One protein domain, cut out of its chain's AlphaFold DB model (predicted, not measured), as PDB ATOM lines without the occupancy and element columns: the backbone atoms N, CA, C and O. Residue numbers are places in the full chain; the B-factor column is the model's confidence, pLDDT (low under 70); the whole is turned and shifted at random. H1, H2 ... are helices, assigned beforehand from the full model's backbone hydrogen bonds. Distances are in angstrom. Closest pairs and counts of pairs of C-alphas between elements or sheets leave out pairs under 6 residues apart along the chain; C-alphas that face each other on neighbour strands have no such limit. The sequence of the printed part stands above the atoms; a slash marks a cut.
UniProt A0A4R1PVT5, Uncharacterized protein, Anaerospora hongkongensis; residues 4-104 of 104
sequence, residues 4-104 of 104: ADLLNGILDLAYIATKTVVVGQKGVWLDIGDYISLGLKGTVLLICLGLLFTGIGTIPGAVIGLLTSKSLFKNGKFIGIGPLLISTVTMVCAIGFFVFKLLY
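AT A GLANCE: This is residues 4 to 104 of the 104 residues of an uncharacterized protein of Anaerospora hongkongensis (UniProt A0A4R1PVT5). A helical hairpin of H2 and H3 is crossed at H2 by the long helix H4, and H1 meets the first residues of H4 at a corner, so that H2 lies between H3 and H4. Residues 4 to 17 of H1 stick out at one end and residues 93 to 104, of which 93 to 103 belong to H4, at the other; these two arms make the length of an elongated, loose whole. The printed part has 101 residues with four named helices, H1, H2, H3 and H4 along the chain, and no named strand; the class is all helix. The radius of gyration of the C-alphas is 16.7 A, and the C-alphas span 56 by 35 by 30 A.

IN THESE COORDINATES: H1 covers residues 4 to 23, 27.7 A from first to last C-alpha, and begins with C-alpha 4 at (42.520, 6.727, -74.156). H2 covers residues 32 to 53 and is 31.9 A long, with C-alpha 32 at (5.955, 14.673, -49.870). H3, residues 58 to 71, measures 19.8 A. H4, residues 81 to 103, is the longest helix at 32.8 A and ends with C-alpha 103 at (18.611, 29.293, -28.737). Between H3 and H4, residues 73 to 74 pair with residues 77 to 78, antiparallel.

HOW THE PARTS SIT: H1 and H4 touch only at their ends, H1 with residues 21 to 23 and H4 with residues 81 to 83. Their closest C-alphas, those of Val 22 and Gly 82, are 4.5 A apart. They run the same way at a steep tilt of 55 degrees. H1 is apart from H2 and from H3. H2 and H3 form a helical hairpin: they touch and run opposite ways at a shallow tilt of 23 degrees, and their closest C-alphas, those of Cys 48 and Gly 61, are 4.8 A apart. H4 touches H2 with residues 83 to 92 alone, and H2 touches H4 with residues 35 to 43 alone; their lines stand about perpendicular, at 81 degrees. Their closest C-alphas, those of Gly 39 and Thr 88, are 3.9 A apart. H3 and H4 are apart. In H1, H2, H3 and H4 every O i to N i+4 pair is within hydrogen-bond range.

THE WHOLE: The two C-alphas farthest apart, those of Asp 5 and Tyr 104, are 57.5 A from each other. Without the stretches that stand free, the body has 75 residues and spans 39 by 21 by 21 A. The printed part has no cut and ends at residue 104, the chain's last. The link from H2 to H3 is tight, those from H1 to H2 and from H3 to H4 are short, and there is no long link. The mean pLDDT of the printed part is 77.1, and the model's confidence is under 70 at residues 26 to 30, residue 55 and residue 57.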
ATOM      1  N   ALA A   4      43.522   5.675 -74.302       78.69
ATOM      2  CA  ALA A   4      42.520   6.727 -74.156       78.69
ATOM      3  C   ALA A   4      41.086   6.229 -74.407       78.69
ATOM      4  O   ALA A   4      40.171   6.650 -73.704       78.69
ATOM      5  N   ASP A   5      40.881   5.301 -75.347       82.06
ATOM      6  CA  ASP A   5      39.555   4.725 -75.621       82.06
ATOM      7  C   ASP A   5      39.087   3.857 -74.448       82.06
ATOM      8  O   ASP A   5      37.915   3.863 -74.077       82.06
ATOM      9  N   LEU A   6      40.026   3.136 -73.828       81.25
ATOM     10  CA  LEU A   6      39.768   2.284 -72.670       81.25
ATOM     11  C   LEU A   6      39.460   3.132 -71.424       81.25
ATOM     12  O   LEU A   6      38.507   2.848 -70.702       81.25
ATOM     13  N   LEU A   7      40.212   4.218 -71.215       84.00
ATOM     14  CA  LEU A   7      39.979   5.160 -70.119       84.00
ATOM     15  C   LEU A   7      38.636   5.891 -70.267       84.00
ATOM     16  O   LEU A   7      37.881   5.971 -69.299       84.00
ATOM     17  N   ASN A   8      38.306   6.362 -71.473       85.44
ATOM     18  CA  ASN A   8      37.015   6.987 -71.761       85.44
ATOM     19  C   ASN A   8      35.857   5.995 -71.597       85.44
ATOM     20  O   ASN A   8      34.823   6.363 -71.048       85.44
ATOM     21  N   GLY A   9      36.046   4.730 -71.987       81.75
ATOM     22  CA  GLY A   9      35.062   3.672 -71.756       81.75
ATOM     23  C   GLY A   9      34.790   3.423 -70.270       81.75
ATOM     24  O   GLY A   9      33.635   3.308 -69.871       81.75
ATOM     25  N   ILE A  10      35.831   3.394 -69.429       82.88
ATOM     26  CA  ILE A  10      35.678   3.244 -67.971       82.88
ATOM     27  C   ILE A  10      34.988   4.471 -67.363       82.88
ATOM     28  O   ILE A  10      34.109   4.318 -66.516       82.88
ATOM     29  N   LEU A  11      35.366   5.678 -67.790       84.50
ATOM     30  CA  LEU A  11      34.767   6.929 -67.322       84.50
ATOM     31  C   LEU A  11      33.283   7.023 -67.671       84.50
ATOM     32  O   LEU A  11      32.490   7.413 -66.816       84.50
ATOM     33  N   ASP A  12      32.896   6.633 -68.883       86.38
ATOM     34  CA  ASP A  12      31.497   6.645 -69.305       86.38
ATOM     35  C   ASP A  12      30.679   5.592 -68.541       86.38
ATOM     36  O   ASP A  12      29.593   5.871 -68.031       86.38
ATOM     37  N   LEU A  13      31.249   4.402 -68.329       79.38
ATOM     38  CA  LEU A  13      30.606   3.350 -67.542       79.38
ATOM     39  C   LEU A  13      30.434   3.761 -66.072       79.38
ATOM     40  O   LEU A  13      29.368   3.553 -65.488       79.38
ATOM     41  N   ALA A  14      31.453   4.397 -65.489       77.06
ATOM     42  CA  ALA A  14      31.390   4.967 -64.151       77.06
ATOM     43  C   ALA A  14      30.341   6.083 -64.079       77.06
ATOM     44  O   ALA A  14      29.506   6.071 -63.179       77.06
ATOM     45  N   TYR A  15      30.311   6.996 -65.052       81.44
ATOM     46  CA  TYR A  15      29.327   8.073 -65.118       81.44
ATOM     47  C   TYR A  15      27.892   7.538 -65.196       81.44
ATOM     48  O   TYR A  15      27.020   7.995 -64.452       81.44
ATOM     49  N   ILE A  16      27.635   6.533 -66.034       77.50
ATOM     50  CA  ILE A  16      26.320   5.894 -66.166       77.50
ATOM     51  C   ILE A  16      25.934   5.172 -64.872       77.50
ATOM     52  O   ILE A  16      24.797   5.311 -64.407       77.50
ATOM     53  N   ALA A  17      26.868   4.440 -64.257       73.56
ATOM     54  CA  ALA A  17      26.639   3.763 -62.986       73.56
ATOM     55  C   ALA A  17      26.310   4.772 -61.877       73.56
ATOM     56  O   ALA A  17      25.275   4.652 -61.223       73.56
ATOM     57  N   THR A  18      27.119   5.822 -61.717       73.62
ATOM     58  CA  THR A  18      26.887   6.884 -60.733       73.62
ATOM     59  C   THR A  18      25.565   7.596 -60.991       73.62
ATOM     60  O   THR A  18      24.775   7.769 -60.067       73.62
ATOM     61  N   LYS A  19      25.258   7.956 -62.240       74.81
ATOM     62  CA  LYS A  19      23.994   8.612 -62.597       74.81
ATOM     63  C   LYS A  19      22.785   7.742 -62.258       74.81
ATOM     64  O   LYS A  19      21.801   8.253 -61.730       74.81
ATOM     65  N   THR A  20      22.869   6.439 -62.508       70.62
ATOM     66  CA  THR A  20      21.802   5.480 -62.181       70.62
ATOM     67  C   THR A  20      21.654   5.302 -60.669       70.62
ATOM     68  O   THR A  20      20.538   5.243 -60.160       70.62
ATOM     69  N   VAL A  21      22.767   5.284 -59.934       73.00
ATOM     70  CA  VAL A  21      22.770   5.211 -58.467       73.00
ATOM     71  C   VAL A  21      22.191   6.483 -57.838       73.00
ATOM     72  O   VAL A  21      21.446   6.403 -56.864       73.00
ATOM     73  N   VAL A  22      22.495   7.659 -58.387       74.00
ATOM     74  CA  VAL A  22      22.047   8.951 -57.851       74.00
ATOM     75  C   VAL A  22      20.586   9.226 -58.205       74.00
ATOM     76  O   VAL A  22      19.801   9.554 -57.321       74.00
ATOM     77  N   VAL A  23      20.201   9.085 -59.473       72.31
ATOM     78  CA  VAL A  23      18.867   9.480 -59.963       72.31
ATOM     79  C   VAL A  23      17.834   8.362 -59.792       72.31
ATOM     80  O   VAL A  23      16.636   8.634 -59.776       72.31
ATOM     81  N   GLY A  24      18.278   7.114 -59.638       70.06
ATOM     82  CA  GLY A  24      17.386   5.963 -59.571       70.06
ATOM     83  C   GLY A  24      16.758   5.610 -60.919       70.06
ATOM     84  O   GLY A  24      17.117   6.133 -61.977       70.06
ATOM     85  N   GLN A  25      15.808   4.680 -60.891       72.75
ATOM     86  CA  GLN A  25      15.056   4.251 -62.064       72.75
ATOM     87  C   GLN A  25      13.927   5.237 -62.392       72.75
ATOM     88  O   GLN A  25      13.166   5.662 -61.522       72.75
ATOM     89  N   LYS A  26      13.774   5.569 -63.681       61.97
ATOM     90  CA  LYS A  26      12.723   6.477 -64.166       61.97
ATOM     91  C   LYS A  26      11.317   5.914 -63.898       61.97
ATOM     92  O   LYS A  26      11.063   4.720 -64.070       61.97
ATOM     93  N   GLY A  27      10.387   6.801 -63.541       59.53
ATOM     94  CA  GLY A  27       8.967   6.471 -63.355       59.53
ATOM     95  C   GLY A  27       8.565   6.118 -61.923       59.53
ATOM     96  O   GLY A  27       7.523   5.494 -61.734       59.53
ATOM     97  N   VAL A  28       9.372   6.496 -60.926       64.88
ATOM     98  CA  VAL A  28       8.968   6.468 -59.517       64.88
ATOM     99  C   VAL A  28       8.757   7.895 -59.037       64.88
ATOM    100  O   VAL A  28       9.688   8.694 -59.027       64.88
ATOM    101  N   TRP A  29       7.523   8.204 -58.653       67.00
ATOM    102  CA  TRP A  29       7.172   9.476 -58.038       67.00
ATOM    103  C   TRP A  29       7.153   9.289 -56.519       67.00
ATOM    104  O   TRP A  29       6.553   8.345 -55.986       67.00
ATOM    105  N   LEU A  30       7.895  10.153 -55.837       67.31
ATOM    106  CA  LEU A  30       7.952  10.224 -54.384       67.31
ATOM    107  C   LEU A  30       6.933  11.263 -53.927       67.31
ATOM    108  O   LEU A  30       6.934  12.385 -54.435       67.31
ATOM    109  N   ASP A  31       6.079  10.887 -52.981       79.50
ATOM    110  CA  ASP A  31       5.163  11.827 -52.346       79.50
ATOM    111  C   ASP A  31       5.913  12.651 -51.296       79.50
ATOM    112  O   ASP A  31       6.962  12.243 -50.793       79.50
ATOM    113  N   ILE A  32       5.363  13.804 -50.907       75.44
ATOM    114  CA  ILE A  32       5.955  14.673 -49.870       75.44
ATOM    115  C   ILE A  32       6.219  13.885 -48.572       75.44
ATOM    116  O   ILE A  32       7.252  14.067 -47.928       75.44
ATOM    117  N   GLY A  33       5.324  12.956 -48.214       76.25
ATOM    118  CA  GLY A  33       5.505  12.070 -47.061       76.25
ATOM    119  C   GLY A  33       6.698  11.117 -47.198       76.25
ATOM    120  O   GLY A  33       7.395  10.863 -46.214       76.25
ATOM    121  N   ASP A  34       6.994  10.644 -48.411       76.00
ATOM    122  CA  ASP A  34       8.169   9.809 -48.658       76.00
ATOM    123  C   ASP A  34       9.454  10.616 -48.535       76.00
ATOM    124  O   ASP A  34      10.414  10.122 -47.952       76.00
ATOM    125  N   TYR A  35       9.466  11.863 -49.022       75.81
ATOM    126  CA  TYR A  35      10.603  12.775 -48.853       75.81
ATOM    127  C   TYR A  35      10.905  13.013 -47.368       75.81
ATOM    128  O   TYR A  35      12.057  12.913 -46.948       75.81
ATOM    129  N   ILE A  36       9.880  13.241 -46.543       77.56
ATOM    130  CA  ILE A  36      10.050  13.408 -45.091       77.56
ATOM    131  C   ILE A  36      10.556  12.110 -44.446       77.56
ATOM    132  O   ILE A  36      11.492  12.141 -43.648       77.56
ATOM    133  N   SER A  37       9.987  10.955 -44.810       80.38
ATOM    134  CA  SER A  37      10.424   9.654 -44.284       80.38
ATOM    135  C   SER A  37      11.875   9.335 -44.664       80.38
ATOM    136  O   SER A  37      12.651   8.878 -43.824       80.38
ATOM    137  N   LEU A  38      12.256   9.602 -45.917       81.12
ATOM    138  CA  LEU A  38      13.617   9.450 -46.429       81.12
ATOM    139  C   LEU A  38      14.585  10.392 -45.713       81.12
ATOM    140  O   LEU A  38      15.641   9.941 -45.276       81.12
ATOM    141  N   GLY A  39      14.216  11.663 -45.541       78.06
ATOM    142  CA  GLY A  39      15.026  12.649 -44.828       78.06
ATOM    143  C   GLY A  39      15.262  12.268 -43.368       78.06
ATOM    144  O   GLY A  39      16.394  12.341 -42.888       78.06
ATOM    145  N   LEU A  40      14.230  11.771 -42.678       80.75
ATOM    146  CA  LEU A  40      14.347  11.324 -41.290       80.75
ATOM    147  C   LEU A  40      15.278  10.108 -41.189       80.75
ATOM    148  O   LEU A  40      16.208  10.101 -40.387       80.75
ATOM    149  N   LYS A  41      15.074   9.099 -42.046       80.31
ATOM    150  CA  LYS A  41      15.910   7.889 -42.082       80.31
ATOM    151  C   LYS A  41      17.360   8.206 -42.426       80.31
ATOM    152  O   LYS A  41      18.254   7.674 -41.781       80.31
ATOM    153  N   GLY A  42      17.602   9.093 -43.389       80.06
ATOM    154  CA  GLY A  42      18.953   9.515 -43.741       80.06
ATOM    155  C   GLY A  42      19.627  10.362 -42.657       80.06
ATOM    156  O   GLY A  42      20.826  10.217 -42.434       80.06
ATOM    157  N   THR A  43      18.868  11.159 -41.898       79.94
ATOM    158  CA  THR A  43      19.396  11.888 -40.729       79.94
ATOM    159  C   THR A  43      19.812  10.916 -39.626       79.94
ATOM    160  O   THR A  43      20.905  11.018 -39.073       79.94
ATOM    161  N   VAL A  44      18.972   9.916 -39.345       80.88
ATOM    162  CA  VAL A  44      19.281   8.854 -38.381       80.88
ATOM    163  C   VAL A  44      20.473   8.012 -38.857       80.88
ATOM    164  O   VAL A  44      21.340   7.672 -38.053       80.88
ATOM    165  N   LEU A  45      20.576   7.737 -40.163       81.88
ATOM    166  CA  LEU A  45      21.735   7.073 -40.761       81.88
ATOM    167  C   LEU A  45      23.020   7.884 -40.540       81.88
ATOM    168  O   LEU A  45      24.028   7.299 -40.164       81.88
ATOM    169  N   LEU A  46      22.991   9.209 -40.720       80.06
ATOM    170  CA  LEU A  46      24.133  10.096 -40.465       80.06
ATOM    171  C   LEU A  46      24.585  10.057 -39.001       80.06
ATOM    172  O   LEU A  46      25.779   9.942 -38.730       80.06
ATOM    173  N   ILE A  47      23.639  10.103 -38.059       77.12
ATOM    174  CA  ILE A  47      23.934  10.000 -36.623       77.12
ATOM    175  C   ILE A  47      24.571   8.639 -36.317       77.12
ATOM    176  O   ILE A  47      25.604   8.567 -35.652       77.12
ATOM    177  N   CYS A  48      24.007   7.555 -36.853       76.00
ATOM    178  CA  CYS A  48      24.581   6.220 -36.718       76.00
ATOM    179  C   CYS A  48      25.950   6.078 -37.383       76.00
ATOM    180  O   CYS A  48      26.798   5.376 -36.844       76.00
ATOM    181  N   LEU A  49      26.190   6.745 -38.513       76.81
ATOM    182  CA  LEU A  49      27.497   6.784 -39.165       76.81
ATOM    183  C   LEU A  49      28.529   7.488 -38.274       76.81
ATOM    184  O   LEU A  49      29.645   7.004 -38.134       76.81
ATOM    185  N   GLY A  50      28.141   8.573 -37.598       73.19
ATOM    186  CA  GLY A  50      28.973   9.224 -36.583       73.19
ATOM    187  C   GLY A  50      29.300   8.300 -35.403       73.19
ATOM    188  O   GLY A  50      30.451   8.209 -34.986       73.19
ATOM    189  N   LEU A  51      28.310   7.549 -34.908       72.44
ATOM    190  CA  LEU A  51      28.491   6.568 -33.823       72.44
ATOM    191  C   LEU A  51      29.258   5.307 -34.260       72.44
ATOM    192  O   LEU A  51      29.832   4.599 -33.433       72.44
ATOM    193  N   LEU A  52      29.270   4.996 -35.554       73.94
ATOM    194  CA  LEU A  52      30.086   3.931 -36.134       73.94
ATOM    195  C   LEU A  52      31.578   4.259 -36.006       73.94
ATOM    196  O   LEU A  52      32.352   3.384 -35.623       73.94
ATOM    197  N   PHE A  53      31.975   5.517 -36.236       72.62
ATOM    198  CA  PHE A  53      33.361   5.961 -36.038       72.62
ATOM    199  C   PHE A  53      33.820   5.887 -34.576       72.62
ATOM    200  O   PHE A  53      35.015   5.761 -34.322       72.62
ATOM    201  N   THR A  54      32.894   5.907 -33.614       75.62
ATOM    202  CA  THR A  54      33.207   5.729 -32.188       75.62
ATOM    203  C   THR A  54      33.182   4.262 -31.738       75.62
ATOM    204  O   THR A  54      33.430   3.974 -30.571       75.62
ATOM    205  N   GLY A  55      32.887   3.313 -32.640       64.81
ATOM    206  CA  GLY A  55      32.892   1.864 -32.394       64.81
ATOM    207  C   GLY A  55      31.648   1.313 -31.681       64.81
ATOM    208  O   GLY A  55      31.294   0.150 -31.875       64.81
ATOM    209  N   ILE A  56      30.929   2.144 -30.922       72.62
ATOM    210  CA  ILE A  56      29.740   1.755 -30.137       72.62
ATOM    211  C   ILE A  56      28.499   1.596 -31.040       72.62
ATOM    212  O   ILE A  56      27.579   0.838 -30.735       72.62
ATOM    213  N   GLY A  57      28.471   2.280 -32.186       62.69
ATOM    214  CA  GLY A  57      27.310   2.348 -33.076       62.69
ATOM    215  C   GLY A  57      27.222   1.278 -34.163       62.69
ATOM    216  O   GLY A  57      26.341   1.377 -35.013       62.69
ATOM    217  N   THR A  58      28.099   0.271 -34.180       70.00
ATOM    218  CA  THR A  58      28.182  -0.710 -35.283       70.00
ATOM    219  C   THR A  58      26.893  -1.499 -35.506       70.00
ATOM    220  O   THR A  58      26.384  -1.548 -36.626       70.00
ATOM    221  N   ILE A  59      26.320  -2.059 -34.440       76.44
ATOM    222  CA  ILE A  59      25.068  -2.826 -34.489       76.44
ATOM    223  C   ILE A  59      23.868  -1.947 -34.892       76.44
ATOM    224  O   ILE A  59      23.214  -2.266 -35.889       76.44
ATOM    225  N   PRO A  60      23.560  -0.830 -34.198       75.81
ATOM    226  CA  PRO A  60      22.438   0.022 -34.591       75.81
ATOM    227  C   PRO A  60      22.642   0.649 -35.977       75.81
ATOM    228  O   PRO A  60      21.688   0.751 -36.748       75.81
ATOM    229  N   GLY A  61      23.880   0.988 -36.344       75.00
ATOM    230  CA  GLY A  61      24.213   1.507 -37.668       75.00
ATOM    231  C   GLY A  61      23.966   0.502 -38.789       75.00
ATOM    232  O   GLY A  61      23.408   0.877 -39.818       75.00
ATOM    233  N   ALA A  62      24.280  -0.780 -38.584       76.00
ATOM    234  CA  ALA A  62      23.980  -1.827 -39.557       76.00
ATOM    235  C   ALA A  62      22.464  -2.011 -39.762       76.00
ATOM    236  O   ALA A  62      21.994  -2.085 -40.900       76.00
ATOM    237  N   VAL A  63      21.681  -2.021 -38.676       80.19
ATOM    238  CA  VAL A  63      20.213  -2.147 -38.745       80.19
ATOM    239  C   VAL A  63      19.598  -0.956 -39.481       80.19
ATOM    240  O   VAL A  63      18.760  -1.133 -40.367       80.19
ATOM    241  N   ILE A  64      20.044   0.262 -39.172       79.56
ATOM    242  CA  ILE A  64      19.541   1.482 -39.816       79.56
ATOM    243  C   ILE A  64      20.000   1.570 -41.275       79.56
ATOM    244  O   ILE A  64      19.217   1.983 -42.133       79.56
ATOM    245  N   GLY A  65      21.207   1.099 -41.590       77.50
ATOM    246  CA  GLY A  65      21.685   0.936 -42.963       77.50
ATOM    247  C   GLY A  65      20.781   0.019 -43.785       77.50
ATOM    248  O   GLY A  65      20.374   0.380 -44.891       77.50
ATOM    249  N   LEU A  66      20.373  -1.123 -43.224       78.25
ATOM    250  CA  LEU A  66      19.436  -2.043 -43.876       78.25
ATOM    251  C   LEU A  66      18.041  -1.429 -44.066       78.25
ATOM    252  O   LEU A  66      17.450  -1.570 -45.138       78.25
ATOM    253  N   LEU A  67      17.512  -0.729 -43.060       78.62
ATOM    254  CA  LEU A  67      16.213  -0.048 -43.153       78.62
ATOM    255  C   LEU A  67      16.228   1.082 -44.189       78.62
ATOM    256  O   LEU A  67      15.263   1.256 -44.942       78.62
ATOM    257  N   THR A  68      17.330   1.823 -44.256       76.06
ATOM    258  CA  THR A  68      17.519   2.891 -45.240       76.06
ATOM    259  C   THR A  68      17.644   2.304 -46.640       76.06
ATOM    260  O   THR A  68      16.947   2.759 -47.541       76.06
ATOM    261  N   SER A  69      18.410   1.221 -46.805       72.44
ATOM    262  CA  SER A  69      18.523   0.493 -48.073       72.44
ATOM    263  C   SER A  69      17.167  -0.010 -48.572       72.44
ATOM    264  O   SER A  69      16.799   0.261 -49.709       72.44
ATOM    265  N   LYS A  70      16.342  -0.628 -47.713       76.50
ATOM    266  CA  LYS A  70      14.968  -1.022 -48.084       76.50
ATOM    267  C   LYS A  70      14.093   0.165 -48.488       76.50
ATOM    268  O   LYS A  70      13.247   0.024 -49.361       76.50
ATOM    269  N   SER A  71      14.304   1.329 -47.879       71.38
ATOM    270  CA  SER A  71      13.551   2.551 -48.194       71.38
ATOM    271  C   SER A  71      13.973   3.187 -49.522       71.38
ATOM    272  O   SER A  71      13.225   3.989 -50.070       71.38
ATOM    273  N   LEU A  72      15.134   2.800 -50.064       73.50
ATOM    274  CA  LEU A  72      15.574   3.155 -51.416       73.50
ATOM    275  C   LEU A  72      14.894   2.315 -52.508       73.50
ATOM    276  O   LEU A  72      15.160   2.522 -53.693       73.50
ATOM    277  N   PHE A  73      14.005   1.390 -52.139       73.75
ATOM    278  CA  PHE A  73      13.169   0.651 -53.074       73.75
ATOM    279  C   PHE A  73      11.697   0.973 -52.808       73.75
ATOM    280  O   PHE A  73      11.159   0.647 -51.754       73.75
ATOM    281  N   LYS A  74      11.020   1.581 -53.787       72.56
ATOM    282  CA  LYS A  74       9.568   1.816 -53.760       72.56
ATOM    283  C   LYS A  74       8.948   1.059 -54.930       72.56
ATOM    284  O   LYS A  74       9.392   1.202 -56.067       72.56
ATOM    285  N   ASN A  75       7.946   0.221 -54.657       74.56
ATOM    286  CA  ASN A  75       7.266  -0.606 -55.667       74.56
ATOM    287  C   ASN A  75       8.224  -1.477 -56.512       74.56
ATOM    288  O   ASN A  75       8.071  -1.585 -57.727       74.56
ATOM    289  N   GLY A  76       9.258  -2.050 -55.881       70.50
ATOM    290  CA  GLY A  76      10.265  -2.883 -56.555       70.50
ATOM    291  C   GLY A  76      11.271  -2.115 -57.422       70.50
ATOM    292  O   GLY A  76      12.135  -2.735 -58.035       70.50
ATOM    293  N   LYS A  77      11.195  -0.778 -57.460       72.94
ATOM    294  CA  LYS A  77      12.103   0.083 -58.221       72.94
ATOM    295  C   LYS A  77      13.017   0.867 -57.291       72.94
ATOM    296  O   LYS A  77      12.576   1.410 -56.278       72.94
ATOM    297  N   PHE A  78      14.290   0.935 -57.658       77.06
ATOM    298  CA  PHE A  78      15.285   1.712 -56.930       77.06
ATOM    299  C   PHE A  78      15.082   3.207 -57.201       77.06
ATOM    300  O   PHE A  78      15.180   3.636 -58.349       77.06
ATOM    301  N   ILE A  79      14.802   3.997 -56.164       76.19
ATOM    302  CA  ILE A  79      14.528   5.442 -56.283       76.19
ATOM    303  C   ILE A  79      15.791   6.302 -56.388       76.19
ATOM    304  O   ILE A  79      15.691   7.487 -56.684       76.19
ATOM    305  N   GLY A  80      16.974   5.715 -56.185       74.38
ATOM    306  CA  GLY A  80      18.234   6.453 -56.181       74.38
ATOM    307  C   GLY A  80      18.619   6.981 -54.802       74.38
ATOM    308  O   GLY A  80      17.775   7.226 -53.943       74.38
ATOM    309  N   ILE A  81      19.919   7.180 -54.591       77.75
ATOM    310  CA  ILE A  81      20.478   7.773 -53.364       77.75
ATOM    311  C   ILE A  81      20.311   9.305 -53.370       77.75
ATOM    312  O   ILE A  81      20.309   9.936 -52.318       77.75
ATOM    313  N   GLY A  82      20.127   9.921 -54.541       74.31
ATOM    314  CA  GLY A  82      19.963  11.368 -54.698       74.31
ATOM    315  C   GLY A  82      18.780  11.936 -53.907       74.31
ATOM    316  O   GLY A  82      19.005  12.822 -53.081       74.31
ATOM    317  N   PRO A  83      17.546  11.417 -54.068       75.62
ATOM    318  CA  PRO A  83      16.402  11.855 -53.270       75.62
ATOM    319  C   PRO A  83      16.625  11.679 -51.765       75.62
ATOM    320  O   PRO A  83      16.249  12.557 -50.990       75.62
ATOM    321  N   LEU A  84      17.288  10.595 -51.344       78.75
ATOM    322  CA  LEU A  84      17.656  10.375 -49.944       78.75
ATOM    323  C   LEU A  84      18.602  11.477 -49.443       78.75
ATOM    324  O   LEU A  84      18.328  12.085 -48.411       78.75
ATOM    325  N   LEU A  85      19.680  11.772 -50.176       76.75
ATOM    326  CA  LEU A  85      20.655  12.806 -49.814       76.75
ATOM    327  C   LEU A  85      20.015  14.195 -49.746       76.75
ATOM    328  O   LEU A  85      20.183  14.887 -48.744       76.75
ATOM    329  N   ILE A  86      19.242  14.585 -50.762       79.69
ATOM    330  CA  ILE A  86      18.580  15.898 -50.812       79.69
ATOM    331  C   ILE A  86      17.599  16.043 -49.645       79.69
ATOM    332  O   ILE A  86      17.620  17.055 -48.943       79.69
ATOM    333  N   SER A  87      16.780  15.020 -49.389       79.62
ATOM    334  CA  SER A  87      15.837  15.021 -48.263       79.62
ATOM    335  C   SER A  87      16.557  15.112 -46.923       79.62
ATOM    336  O   SER A  87      16.131  15.845 -46.037       79.62
ATOM    337  N   THR A  88      17.670  14.389 -46.780       80.44
ATOM    338  CA  THR A  88      18.474  14.370 -45.555       80.44
ATOM    339  C   THR A  88      19.089  15.733 -45.284       80.44
ATOM    340  O   THR A  88      18.925  16.264 -44.192       80.44
ATOM    341  N   VAL A  89      19.741  16.339 -46.280       81.44
ATOM    342  CA  VAL A  89      20.332  17.679 -46.147       81.44
ATOM    343  C   VAL A  89      19.252  18.705 -45.816       81.44
ATOM    344  O   VAL A  89      19.422  19.487 -44.886       81.44
ATOM    345  N   THR A  90      18.112  18.654 -46.508       82.31
ATOM    346  CA  THR A  90      16.989  19.571 -46.258       82.31
ATOM    347  C   THR A  90      16.478  19.439 -44.824       82.31
ATOM    348  O   THR A  90      16.244  20.443 -44.153       82.31
ATOM    349  N   MET A  91      16.354  18.208 -44.321       82.12
ATOM    350  CA  MET A  91      15.874  17.948 -42.967       82.12
ATOM    351  C   MET A  91      16.891  18.365 -41.901       82.12
ATOM    352  O   MET A  91      16.509  18.980 -40.910       82.12
ATOM    353  N   VAL A  92      18.184  18.118 -42.123       83.69
ATOM    354  CA  VAL A  92      19.260  18.585 -41.234       83.69
ATOM    355  C   VAL A  92      19.304  20.114 -41.184       83.69
ATOM    356  O   VAL A  92      19.371  20.680 -40.095       83.69
ATOM    357  N   CYS A  93      19.197  20.796 -42.328       84.81
ATOM    358  CA  CYS A  93      19.116  22.257 -42.380       84.81
ATOM    359  C   CYS A  93      17.874  22.787 -41.650       84.81
ATOM    360  O   CYS A  93      17.977  23.759 -40.904       84.81
ATOM    361  N   ALA A  94      16.718  22.137 -41.814       84.44
ATOM    362  CA  ALA A  94      15.493  22.510 -41.112       84.44
ATOM    363  C   ALA A  94      15.641  22.353 -39.589       84.44
ATOM    364  O   ALA A  94      15.312  23.275 -38.848       84.44
ATOM    365  N   ILE A  95      16.190  21.228 -39.117       84.31
ATOM    366  CA  ILE A  95      16.462  20.996 -37.690       84.31
ATOM    367  C   ILE A  95      17.447  22.042 -37.160       84.31
ATOM    368  O   ILE A  95      17.192  22.645 -36.122       84.31
ATOM    369  N   GLY A  96      18.536  22.306 -37.888       83.56
ATOM    370  CA  GLY A  96      19.521  23.323 -37.517       83.56
ATOM    371  C   GLY A  96      18.906  24.718 -37.390       83.56
ATOM    372  O   GLY A  96      19.175  25.418 -36.418       83.56
ATOM    373  N   PHE A  97      18.019  25.094 -38.316       88.00
ATOM    374  CA  PHE A  97      17.285  26.357 -38.252       88.00
ATOM    375  C   PHE A  97      16.347  26.429 -37.038       88.00
ATOM    376  O   PHE A  97      16.315  27.444 -36.343       88.00
ATOM    377  N   PHE A  98      15.613  25.351 -36.742       85.19
ATOM    378  CA  PHE A  98      14.754  25.280 -35.558       85.19
ATOM    379  C   PHE A  98      15.550  25.403 -34.255       85.19
ATOM    380  O   PHE A  98      15.135  26.138 -33.365       85.19
ATOM    381  N   VAL A  99      16.696  24.726 -34.153       84.06
ATOM    382  CA  VAL A  99      17.582  24.808 -32.983       84.06
ATOM    383  C   VAL A  99      18.162  26.212 -32.834       84.06
ATOM    384  O   VAL A  99      18.157  26.750 -31.732       84.06
ATOM    385  N   PHE A 100      18.604  26.831 -33.932       87.00
ATOM    386  CA  PHE A 100      19.106  28.205 -33.921       87.00
ATOM    387  C   PHE A 100      18.052  29.186 -33.394       87.00
ATOM    388  O   PHE A 100      18.344  29.941 -32.477       87.00
ATOM    389  N   LYS A 101      16.815  29.103 -33.902       86.44
ATOM    390  CA  LYS A 101      15.683  29.929 -33.449       86.44
ATOM    391  C   LYS A 101      15.266  29.659 -31.995       86.44
ATOM    392  O   LYS A 101      14.617  30.485 -31.368       86.44
ATOM    393  N   LEU A 102      15.531  28.465 -31.473       80.75
ATOM    394  CA  LEU A 102      15.193  28.126 -30.089       80.75
ATOM    395  C   LEU A 102      16.239  28.659 -29.097       80.75
ATOM    396  O   LEU A 102      15.919  28.878 -27.933       80.75
ATOM    397  N   LEU A 103      17.484  28.827 -29.550       79.31
ATOM    398  CA  LEU A 103      18.611  29.293 -28.737       79.31
ATOM    399  C   LEU A 103      18.830  30.813 -28.802       79.31
ATOM    400  O   LEU A 103      19.409  31.359 -27.864       79.31
ATOM    401  N   TYR A 104      18.392  31.469 -29.880       73.19
ATOM    402  CA  TYR A 104      18.518  32.908 -30.137       73.19
ATOM    403  C   TYR A 104      17.166  33.516 -30.501       73.19
ATOM    404  O   TYR A 104      16.881  34.628 -30.003       73.19
TER     405      TYR A 104